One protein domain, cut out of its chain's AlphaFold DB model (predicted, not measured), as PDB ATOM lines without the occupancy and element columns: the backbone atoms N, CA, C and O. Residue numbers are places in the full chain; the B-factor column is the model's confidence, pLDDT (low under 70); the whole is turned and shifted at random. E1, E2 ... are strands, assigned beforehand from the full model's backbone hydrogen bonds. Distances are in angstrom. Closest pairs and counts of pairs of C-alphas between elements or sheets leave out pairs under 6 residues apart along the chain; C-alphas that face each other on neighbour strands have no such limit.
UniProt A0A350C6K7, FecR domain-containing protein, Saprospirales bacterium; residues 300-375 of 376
ATOM      1  N   THR A 300     -18.132 -22.351 -46.836       62.34
ATOM      2  CA  THR A 300     -18.020 -23.194 -45.646       62.34
ATOM      3  C   THR A 300     -17.393 -24.528 -46.043       62.34
ATOM      4  O   THR A 300     -18.036 -25.344 -46.706       62.34
ATOM      5  N   LEU A 301     -16.156 -24.773 -45.615       65.75
ATOM      6  CA  LEU A 301     -15.419 -26.003 -45.873       65.75
ATOM      7  C   LEU A 301     -15.339 -26.853 -44.596       65.75
ATOM      8  O   LEU A 301     -14.499 -26.629 -43.725       65.75
ATOM      9  N   GLY A 302     -16.217 -27.849 -44.473       71.81
ATOM     10  CA  GLY A 302     -16.308 -28.664 -43.256       71.81
ATOM     11  C   GLY A 302     -16.797 -27.835 -42.063       71.81
ATOM     12  O   GLY A 302     -17.904 -27.307 -42.099       71.81
ATOM     13  N   GLU A 303     -15.979 -27.727 -41.013       69.81
ATOM     14  CA  GLU A 303     -16.247 -26.875 -39.838       69.81
ATOM     15  C   GLU A 303     -15.655 -25.454 -39.963       69.81
ATOM     16  O   GLU A 303     -15.670 -24.704 -38.987       69.81
ATOM     17  N   PHE A 304     -15.117 -25.079 -41.131       73.38
ATOM     18  CA  PHE A 304     -14.468 -23.784 -41.350       73.38
ATOM     19  C   PHE A 304     -15.305 -22.858 -42.239       73.38
ATOM     20  O   PHE A 304     -15.616 -23.214 -43.370       73.38
ATOM     21  N   ASP A 305     -15.612 -21.646 -41.775       75.88
ATOM     22  CA  ASP A 305     -16.137 -20.547 -42.603       75.88
ATOM     23  C   ASP A 305     -14.968 -19.713 -43.148       75.88
ATOM     24  O   ASP A 305     -14.355 -18.934 -42.413       75.88
ATOM     25  N   ILE A 306     -14.582 -19.921 -44.408       76.38
ATOM     26  CA  ILE A 306     -13.365 -19.323 -44.970       76.38
ATOM     27  C   ILE A 306     -13.695 -18.008 -45.681       76.38
ATOM     28  O   ILE A 306     -14.568 -17.947 -46.544       76.38
ATOM     29  N   LYS A 307     -12.933 -16.954 -45.364       76.31
ATOM     30  CA  LYS A 307     -12.994 -15.643 -46.032       76.31
ATOM     31  C   LYS A 307     -11.633 -15.280 -46.607       76.31
ATOM     32  O   LYS A 307     -10.606 -15.464 -45.956       76.31
ATOM     33  N   GLY A 308     -11.633 -14.738 -47.823       68.50
ATOM     34  CA  GLY A 308     -10.405 -14.399 -48.554       68.50
ATOM     35  C   GLY A 308      -9.702 -15.602 -49.196       68.50
ATOM     36  O   GLY A 308      -8.621 -15.448 -49.753       68.50
ATOM     37  N   GLY A 309     -10.316 -16.787 -49.143       67.38
ATOM     38  CA  GLY A 309      -9.886 -18.003 -49.830       67.38
ATOM     39  C   GLY A 309     -11.088 -18.710 -50.461       67.38
ATOM     40  O   GLY A 309     -12.225 -18.431 -50.093       67.38
ATOM     41  N   MET A 310     -10.828 -19.599 -51.417       68.19
ATOM     42  CA  MET A 310     -11.838 -20.416 -52.099       68.19
ATOM     43  C   MET A 310     -11.409 -21.880 -52.003       68.19
ATOM     44  O   MET A 310     -10.203 -22.145 -52.028       68.19
ATOM     45  N   ARG A 311     -12.357 -22.819 -51.891       73.25
ATOM     46  CA  ARG A 311     -12.050 -24.249 -52.001       73.25
ATOM     47  C   ARG A 311     -11.338 -24.548 -53.322       73.25
ATOM     48  O   ARG A 311     -11.739 -24.071 -54.380       73.25
ATOM     49  N   GLY A 312     -10.335 -25.416 -53.265       72.50
ATOM     50  CA  GLY A 312      -9.514 -25.754 -54.419       72.50
ATOM     51  C   GLY A 312      -8.466 -24.682 -54.693       72.50
ATOM     52  O   GLY A 312      -8.035 -23.969 -53.786       72.50
ATOM     53  N   PHE A 313      -8.009 -24.606 -55.941       73.81
ATOM     54  CA  PHE A 313      -6.974 -23.661 -56.339       73.81
ATOM     55  C   PHE A 313      -7.548 -22.253 -56.518       73.81
ATOM     56  O   PHE A 313      -8.509 -22.051 -57.257       73.81
ATOM     57  N   ASN A 314      -6.937 -21.278 -55.853       75.38
ATOM     58  CA  ASN A 314      -7.246 -19.866 -56.021       75.38
ATOM     59  C   ASN A 314      -6.214 -19.214 -56.953       75.38
ATOM     60  O   ASN A 314      -5.037 -19.146 -56.606       75.38
ATOM     61  N   ASP A 315      -6.653 -18.695 -58.102       72.25
ATOM     62  CA  ASP A 315      -5.760 -18.104 -59.109       72.25
ATOM     63  C   ASP A 315      -5.011 -16.850 -58.618       72.25
ATOM     64  O   ASP A 315      -3.905 -16.572 -59.086       72.25
ATOM     65  N   GLU A 316      -5.575 -16.099 -57.661       78.81
ATOM     66  CA  GLU A 316      -4.961 -14.879 -57.119       78.81
ATOM     67  C   GLU A 316      -3.914 -15.196 -56.047       78.81
ATOM     68  O   GLU A 316      -2.752 -14.808 -56.164       78.81
ATOM     69  N   SER A 317      -4.315 -15.909 -54.992       79.38
ATOM     70  CA  SER A 317      -3.439 -16.220 -53.856       79.38
ATOM     71  C   SER A 317      -2.531 -17.422 -54.112       79.38
ATOM     72  O   SER A 317      -1.543 -17.622 -53.399       79.38
ATOM     73  N   GLN A 318      -2.842 -18.204 -55.148       82.62
ATOM     74  CA  GLN A 318      -2.146 -19.423 -55.561       82.62
ATOM     75  C   GLN A 318      -2.118 -20.514 -54.483       82.62
ATOM     76  O   GLN A 318      -1.289 -21.426 -54.527       82.62
ATOM     77  N   TYR A 319      -3.011 -20.410 -53.500       81.12
ATOM     78  CA  TYR A 319      -3.247 -21.454 -52.520       81.12
ATOM     79  C   TYR A 319      -4.271 -22.444 -53.051       81.12
ATOM     80  O   TYR A 319      -5.308 -22.062 -53.589       81.12
ATOM     81  N   ASN A 320      -3.980 -23.719 -52.850       82.38
ATOM     82  CA  ASN A 320      -4.935 -24.800 -52.935       82.38
ATOM     83  C   ASN A 320      -5.458 -25.100 -51.527       82.38
ATOM     84  O   ASN A 320      -4.676 -25.470 -50.647       82.38
ATOM     85  N   ILE A 321      -6.756 -24.900 -51.314       83.00
ATOM     86  CA  ILE A 321      -7.405 -25.066 -50.012       83.00
ATOM     87  C   ILE A 321      -8.310 -26.299 -50.047       83.00
ATOM     88  O   ILE A 321      -9.272 -26.356 -50.814       83.00
ATOM     89  N   PHE A 322      -8.026 -27.292 -49.207       80.31
ATOM     90  CA  PHE A 322      -8.785 -28.546 -49.161       80.31
ATOM     91  C   PHE A 322      -8.793 -29.160 -47.757       80.31
ATOM     92  O   PHE A 322      -8.063 -28.726 -46.874       80.31
ATOM     93  N   LEU A 323      -9.632 -30.179 -47.546       80.12
ATOM     94  CA  LEU A 323      -9.649 -30.949 -46.302       80.12
ATOM     95  C   LEU A 323      -8.816 -32.222 -46.451       80.12
ATOM     96  O   LEU A 323      -8.967 -32.949 -47.435       80.12
ATOM     97  N   ARG A 324      -7.991 -32.519 -45.446       78.38
ATOM     98  CA  ARG A 324      -7.283 -33.796 -45.292       78.38
ATOM     99  C   ARG A 324      -7.543 -34.315 -43.885       78.38
ATOM    100  O   ARG A 324      -7.219 -33.640 -42.918       78.38
ATOM    101  N   ASP A 325      -8.177 -35.480 -43.775       79.12
ATOM    102  CA  ASP A 325      -8.500 -36.125 -42.489       79.12
ATOM    103  C   ASP A 325      -9.287 -35.242 -41.493       79.12
ATOM    104  O   ASP A 325      -9.207 -35.422 -40.282       79.12
ATOM    105  N   GLY A 326     -10.088 -34.298 -42.007       73.81
ATOM    106  CA  GLY A 326     -10.866 -33.339 -41.208       73.81
ATOM    107  C   GLY A 326     -10.145 -32.019 -40.916       73.81
ATOM    108  O   GLY A 326     -10.796 -31.062 -40.499       73.81
ATOM    109  N   ASP A 327      -8.849 -31.931 -41.211       80.69
ATOM    110  CA  ASP A 327      -8.060 -30.714 -41.058       80.69
ATOM    111  C   ASP A 327      -8.071 -29.885 -42.343       80.69
ATOM    112  O   ASP A 327      -8.067 -30.421 -43.456       80.69
ATOM    113  N   LEU A 328      -8.056 -28.563 -42.190       82.38
ATOM    114  CA  LEU A 328      -7.940 -27.633 -43.303       82.38
ATOM    115  C   LEU A 328      -6.482 -27.511 -43.728       82.38
ATOM    116  O   LEU A 328      -5.630 -27.115 -42.935       82.38
ATOM    117  N   VAL A 329      -6.211 -27.806 -44.993       84.25
ATOM    118  CA  VAL A 329      -4.893 -27.683 -45.603       84.25
ATOM    119  C   VAL A 329      -4.888 -26.502 -46.565       84.25
ATOM    120  O   VAL A 329      -5.712 -26.440 -47.477       84.25
ATOM    121  N   LEU A 330      -3.948 -25.576 -46.367       86.81
ATOM    122  CA  LEU A 330      -3.616 -24.511 -47.311       86.81
ATOM    123  C   LEU A 330      -2.236 -24.804 -47.894       86.81
ATOM    124  O   LEU A 330      -1.210 -24.604 -47.238       86.81
ATOM    125  N   TYR A 331      -2.225 -25.274 -49.136       86.00
ATOM    126  CA  TYR A 331      -1.017 -25.684 -49.836       86.00
ATOM    127  C   TYR A 331      -0.681 -24.725 -50.973       86.00
ATOM    128  O   TYR A 331      -1.536 -24.393 -51.788       86.00
ATOM    129  N   ARG A 332       0.579 -24.318 -51.083       84.06
ATOM    130  CA  ARG A 332       1.096 -23.526 -52.203       84.06
ATOM    131  C   ARG A 332       2.492 -24.014 -52.564       84.06
ATOM    132  O   ARG A 332       3.334 -24.161 -51.687       84.06
ATOM    133  N   ASN A 333       2.764 -24.223 -53.850       81.81
ATOM    134  CA  ASN A 333       4.076 -24.668 -54.330       81.81
ATOM    135  C   ASN A 333       4.568 -23.791 -55.480       81.81
ATOM    136  O   ASN A 333       4.470 -24.151 -56.650       81.81
ATOM    137  N   ILE A 334       5.035 -22.593 -55.129       75.75
ATOM    138  CA  ILE A 334       5.538 -21.596 -56.078       75.75
ATOM    139  C   ILE A 334       6.714 -20.895 -55.410       75.75
ATOM    140  O   ILE A 334       6.538 -20.247 -54.380       75.75
ATOM    141  N   ASN A 335       7.908 -21.036 -55.993       69.56
ATOM    142  CA  ASN A 335       9.173 -20.546 -55.425       69.56
ATOM    143  C   ASN A 335       9.424 -21.046 -53.982       69.56
ATOM    144  O   ASN A 335       9.978 -20.336 -53.143       69.56
ATOM    145  N   GLY A 336       8.982 -22.273 -53.691       72.50
ATOM    146  CA  GLY A 336       9.012 -22.910 -52.373       72.50
ATOM    147  C   GLY A 336       7.647 -23.492 -51.995       72.50
ATOM    148  O   GLY A 336       6.611 -23.025 -52.473       72.50
ATOM    149  N   SER A 337       7.652 -24.521 -51.147       78.75
ATOM    150  CA  SER A 337       6.438 -25.177 -50.658       78.75
ATOM    151  C   SER A 337       5.981 -24.574 -49.332       78.75
ATOM    152  O   SER A 337       6.727 -24.573 -48.350       78.75
ATOM    153  N   ILE A 338       4.737 -24.119 -49.297       82.19
ATOM    154  CA  ILE A 338       3.998 -23.755 -48.095       82.19
ATOM    155  C   ILE A 338       2.924 -24.822 -47.915       82.19
ATOM    156  O   ILE A 338       2.079 -24.993 -48.788       82.19
ATOM    157  N   ASP A 339       2.959 -25.520 -46.789       87.25
ATOM    158  CA  ASP A 339       1.926 -26.473 -46.390       87.25
ATOM    159  C   ASP A 339       1.500 -26.123 -44.962       87.25
ATOM    160  O   ASP A 339       2.304 -26.189 -44.027       87.25
ATOM    161  N   ILE A 340       0.268 -25.642 -44.818       87.62
ATOM    162  CA  ILE A 340      -0.314 -25.261 -43.534       87.62
ATOM    163  C   ILE A 340      -1.502 -26.172 -43.272       87.62
ATOM    164  O   ILE A 340      -2.490 -26.109 -43.995       87.62
ATOM    165  N   GLN A 341      -1.431 -26.940 -42.190       88.31
ATOM    166  CA  GLN A 341      -2.521 -27.779 -41.713       88.31
ATOM    167  C   GLN A 341      -3.120 -27.184 -40.434       88.31
ATOM    168  O   GLN A 341      -2.401 -26.897 -39.473       88.31
ATOM    169  N   ILE A 342      -4.437 -26.996 -40.424       85.19
ATOM    170  CA  ILE A 342      -5.196 -26.398 -39.326       85.19
ATOM    171  C   ILE A 342      -6.230 -27.409 -38.849       85.19
ATOM    172  O   ILE A 342      -7.096 -27.831 -39.612       85.19
ATOM    173  N   GLY A 343      -6.145 -27.777 -37.570       83.56
ATOM    174  CA  GLY A 343      -7.059 -28.741 -36.963       83.56
ATOM    175  C   GLY A 343      -8.516 -28.282 -37.012       83.56
ATOM    176  O   GLY A 343      -8.769 -27.089 -36.813       83.56
ATOM    177  N   ALA A 344      -9.453 -29.209 -37.229       78.38
ATOM    178  CA  ALA A 344     -10.896 -28.930 -37.272       78.38
ATOM    179  C   ALA A 344     -11.381 -28.001 -36.135       78.38
ATOM    180  O   ALA A 344     -11.003 -28.168 -34.972       78.38
ATOM    181  N   GLY A 345     -12.207 -27.008 -36.481       71.75
ATOM    182  CA  GLY A 345     -12.861 -26.105 -35.526       71.75
ATOM    183  C   GLY A 345     -11.994 -24.968 -34.963       71.75
ATOM    184  O   GLY A 345     -12.485 -24.190 -34.146       71.75
ATOM    185  N   ASN A 346     -10.729 -24.831 -35.380       80.69
ATOM    186  CA  ASN A 346      -9.870 -23.724 -34.941       80.69
ATOM    187  C   ASN A 346     -10.110 -22.443 -35.754       80.69
ATOM    188  O   ASN A 346     -10.240 -22.480 -36.977       80.69
ATOM    189  N   ASN A 347     -10.086 -21.289 -35.085       83.81
ATOM    190  CA  ASN A 347     -10.109 -19.995 -35.760       83.81
ATOM    191  C   ASN A 347      -8.691 -19.580 -36.170       83.81
ATOM    192  O   ASN A 347      -7.757 -19.647 -35.364       83.81
ATOM    193  N   PHE A 348      -8.514 -19.093 -37.398       87.25
ATOM    194  CA  PHE A 348      -7.193 -18.681 -37.871       87.25
ATOM    195  C   PHE A 348      -7.224 -17.413 -38.717       87.25
ATOM    196  O   PHE A 348      -8.234 -17.040 -39.314       87.25
ATOM    197  N   THR A 349      -6.075 -16.751 -38.770       88.25
ATOM    198  CA  THR A 349      -5.785 -15.652 -39.687       88.25
ATOM    199  C   THR A 349      -4.416 -15.899 -40.302       88.25
ATOM    200  O   THR A 349      -3.415 -15.983 -39.593       88.25
ATOM    201  N   LEU A 350      -4.382 -16.053 -41.619       87.56
ATOM    202  CA  LEU A 350      -3.180 -16.215 -42.418       87.56
ATOM    203  C   LEU A 350      -2.895 -14.907 -43.147       87.56
ATOM    204  O   LEU A 350      -3.647 -14.531 -44.039       87.56
ATOM    205  N   ASN A 351      -1.796 -14.250 -42.795       89.00
ATOM    206  CA  ASN A 351      -1.247 -13.124 -43.538       89.00
ATOM    207  C   ASN A 351      -0.078 -13.625 -44.376       89.00
ATOM    208  O   ASN A 351       0.955 -14.010 -43.823       89.00
ATOM    209  N   THR A 352      -0.223 -13.593 -45.693       86.94
ATOM    210  CA  THR A 352       0.826 -14.044 -46.604       86.94
ATOM    211  C   THR A 352       1.285 -12.896 -47.480       86.94
ATOM    212  O   THR A 352       0.484 -12.249 -48.149       86.94
ATOM    213  N   THR A 353       2.598 -12.705 -47.526       85.31
ATOM    214  CA  THR A 353       3.292 -11.888 -48.515       85.31
ATOM    215  C   THR A 353       4.163 -12.815 -49.352       85.31
ATOM    216  O   THR A 353       5.085 -13.445 -48.835       85.31
ATOM    217  N   THR A 354       3.855 -12.917 -50.640       82.38
ATOM    218  CA  THR A 354       4.632 -13.651 -51.649       82.38
ATOM    219  C   THR A 354       5.008 -12.702 -52.792       82.38
ATOM    220  O   THR A 354       4.423 -11.621 -52.886       82.38
ATOM    221  N   PRO A 355       5.914 -13.075 -53.718       78.12
ATOM    222  CA  PRO A 355       6.279 -12.198 -54.837       78.12
ATOM    223  C   PRO A 355       5.114 -11.896 -55.789       78.12
ATOM    224  O   PRO A 355       5.147 -10.906 -56.515       78.12
ATOM    225  N   THR A 356       4.099 -12.765 -55.808       78.75
ATOM    226  CA  THR A 356       2.947 -12.696 -56.717       78.75
ATOM    227  C   THR A 356       1.671 -12.203 -56.045       78.75
ATOM    228  O   THR A 356       0.774 -11.739 -56.741       78.75
ATOM    229  N   TRP A 357       1.575 -12.285 -54.715       81.88
ATOM    230  CA  TRP A 357       0.357 -11.952 -53.978       81.88
ATOM    231  C   TRP A 357       0.636 -11.564 -52.526       81.88
ATOM    232  O   TRP A 357       1.421 -12.222 -51.837       81.88
ATOM    233  N   GLU A 358      -0.062 -10.535 -52.052       86.94
ATOM    234  CA  GLU A 358      -0.113 -10.131 -50.649       86.94
ATOM    235  C   GLU A 358      -1.576 -10.058 -50.207       86.94
ATOM    236  O   GLU A 358      -2.380  -9.361 -50.827       86.94
ATOM    237  N   GLY A 359      -1.923 -10.763 -49.132       85.50
ATOM    238  CA  GLY A 359      -3.285 -10.743 -48.620       85.50
ATOM    239  C   GLY A 359      -3.496 -11.566 -47.357       85.50
ATOM    240  O   GLY A 359      -2.561 -12.126 -46.775       85.50
ATOM    241  N   THR A 360      -4.757 -11.602 -46.931       86.62
ATOM    242  CA  THR A 360      -5.190 -12.233 -45.685       86.62
ATOM    243  C   THR A 360      -6.298 -13.247 -45.951       86.62
ATOM    244  O   THR A 360      -7.293 -12.917 -46.593       86.62
ATOM    245  N   ILE A 361      -6.144 -14.457 -45.410       85.12
ATOM    246  CA  ILE A 361      -7.159 -15.520 -45.413       85.12
ATOM    247  C   ILE A 361      -7.570 -15.782 -43.964       85.12
ATOM    248  O   ILE A 361      -6.712 -15.992 -43.108       85.12
ATOM    249  N   THR A 362      -8.866 -15.785 -43.665       84.25
ATOM    250  CA  THR A 362      -9.376 -16.062 -42.310       84.25
ATOM    251  C   THR A 362     -10.314 -17.252 -42.310       84.25
ATOM    252  O   THR A 362     -11.137 -17.368 -43.214       84.25
ATOM    253  N   GLY A 363     -10.240 -18.086 -41.274       83.88
ATOM    254  CA  GLY A 363     -11.236 -19.118 -40.991       83.88
ATOM    255  C   GLY A 363     -12.083 -18.769 -39.772       83.88
ATOM    256  O   GLY A 363     -11.548 -18.316 -38.754       83.88
ATOM    257  N   ASN A 364     -13.385 -19.036 -39.871       81.75
ATOM    258  CA  ASN A 364     -14.416 -18.807 -38.862       81.75
ATOM    259  C   ASN A 364     -14.572 -17.320 -38.493       81.75
ATOM    260  O   ASN A 364     -14.818 -16.471 -39.353       81.75
ATOM    261  N   GLU A 365     -14.454 -16.983 -37.207       75.81
ATOM    262  CA  GLU A 365     -14.610 -15.613 -36.700       75.81
ATOM    263  C   GLU A 365     -13.276 -14.849 -36.571       75.81
ATOM    264  O   GLU A 365     -13.272 -13.684 -36.172       75.81
ATOM    265  N   GLY A 366     -12.148 -15.461 -36.957       64.94
ATOM    266  CA  GLY A 366     -10.812 -14.871 -36.807       64.94
ATOM    267  C   GLY A 366     -10.158 -15.101 -35.431       64.94
ATOM    268  O   GLY A 366     -10.647 -15.863 -34.611       64.94
ATOM    269  N   GLU A 367      -8.988 -14.484 -35.237       62.03
ATOM    270  CA  GLU A 367      -7.843 -14.929 -34.410       62.03
ATOM    271  C   GLU A 367      -8.072 -15.760 -33.121       62.03
ATOM    272  O   GLU A 367      -8.319 -15.216 -32.046       62.03
ATOM    273  N   ASP A 368      -7.723 -17.053 -33.210       65.19
ATOM    274  CA  ASP A 368      -7.030 -17.825 -32.155       65.19
ATOM    275  C   ASP A 368      -5.591 -18.205 -32.585       65.19
ATOM    276  O   ASP A 368      -4.682 -18.308 -31.757       65.19
ATOM    277  N   ILE A 369      -5.354 -18.376 -33.893       80.75
ATOM    278  CA  ILE A 369      -4.047 -18.695 -34.487       80.75
ATOM    279  C   ILE A 369      -3.704 -17.650 -35.559       80.75
ATOM    280  O   ILE A 369      -4.397 -17.542 -36.570       80.75
ATOM    281  N   LEU A 370      -2.608 -16.909 -35.362       86.12
ATOM    282  CA  LEU A 370      -2.059 -15.979 -36.355       86.12
ATOM    283  C   LEU A 370      -0.862 -16.618 -37.065       86.12
ATOM    284  O   LEU A 370       0.158 -16.919 -36.440       86.12
ATOM    285  N   ILE A 371      -0.978 -16.777 -38.378       86.88
ATOM    286  CA  ILE A 371       0.058 -17.329 -39.247       86.88
ATOM    287  C   ILE A 371       0.542 -16.203 -40.154       86.88
ATOM    288  O   ILE A 371      -0.249 -15.595 -40.869       86.88
ATOM    289  N   VAL A 372       1.839 -15.899 -40.113       89.12
ATOM    290  CA  VAL A 372       2.446 -14.877 -40.973       89.12
ATOM    291  C   VAL A 372       3.494 -15.534 -41.851       89.12
ATOM    292  O   VAL A 372       4.486 -16.059 -41.347       89.12
ATOM    293  N   ILE A 373       3.277 -15.482 -43.161       86.44
ATOM    294  CA  ILE A 373       4.208 -15.979 -44.166       86.44
ATOM    295  C   ILE A 373       4.786 -14.794 -44.919       86.44
ATOM    296  O   ILE A 373       4.059 -13.968 -45.460       86.44
ATOM    297  N   ASN A 374       6.112 -14.741 -44.979       86.81
ATOM    298  CA  ASN A 374       6.837 -13.820 -45.836       86.81
ATOM    299  C   ASN A 374       7.805 -14.636 -46.688       86.81
ATOM    300  O   ASN A 374       8.824 -15.122 -46.193       86.81
ATOM    301  N   GLN A 375       7.424 -14.840 -47.943       75.44
ATOM    302  CA  GLN A 375       8.200 -15.544 -48.950       75.44
ATOM    303  C   GLN A 375       8.692 -14.488 -49.944       75.44
ATOM    304  O   GLN A 375       7.879 -13.862 -50.625       75.44
TER     305      GLN A 375
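This is residues 300 to 375 of the 376 residues of the protein "FecR domain-containing protein" of Saprospirales bacterium (UniProt A0A350C6K7). Two sheets lie face to face as a small sandwich, with strands E3 to E7 running lengthwise through it. E7, E5 and E6 cover the meander E2 E3 E4, in which each strand is the antiparallel neighbour of the one before; E1 and the long stretch 308 to 319 lie at one side. The printed part has 76 residues with no named helix and seven named strands, E1 to E7 in chain order, and its class is all strand. The larger sheet has the order E1, E6, E5, E7 and is mixed, and the smaller has the order E2, E3, E4 and is antiparallel. The whole is compact, with a radius of gyration of the C-alphas of 11.3 A and spans of 30 by 22 by 16 A.

In the larger sheet E1 is residues 304 to 307, 9.5 A long, beginning at C-alpha 304 (-14.468, -23.784, -41.350). E6 is residues 358 to 363, 17.3 A, E5 is residues 348 to 353, 16.4 A, and E7 is residues 369 to 374, 16.5 A, ending at C-alpha 374 (6.837, -13.820, -45.836). In the smaller sheet E2 is residues 320 to 324, 12.0 A, E3 is residues 327 to 333, 19.0 A, and E4 is residues 337 to 342, 16.3 A. E3 begins at C-alpha 327 (-8.060, -30.714, -41.058).

E5 and E6 form a hairpin, antiparallel at 169 degrees, with N 350 and O 361 2.8 A apart, within hydrogen-bond range. E5 and E7 are parallel at 8 degrees, with N 351 and O 371 at 2.8 A. E1, an edge strand, is antiparallel to E6 at 151 degrees, with N 307 and O 362 at 2.8 A. In the other sheet E2 and E3 form a hairpin at 144 degrees, with N 322 and O 329 at 3.0 A. E3 and E4 form another at 170 degrees, with N 330 and O 340 at 2.8 A. This sheet is twisted, its C-alphas up to 4.8 A off the best plane. Between the sheets, E3 and E5 are apart, and E4 and E5 are only just apart, with their closest C-alphas 8.1 A from each other. The closest C-alphas of E1 and E3, those of Phe 304 and Leu 328, are 7.8 A apart.

The two C-alphas farthest apart, those of Glu 303 and Pro 355, are 30.8 A from each other. The printed part has no cut. The link from E1 to E2 is long, with 12 residues; the other links between successive strands are tight. Residues 312 to 313 pair antiparallel with residues 320 to 321 of E2. The mean pLDDT of the printed part is 79.4, and residues 300 to 301, 303, 308 to 310, 335 and 366 to 368 are under 70.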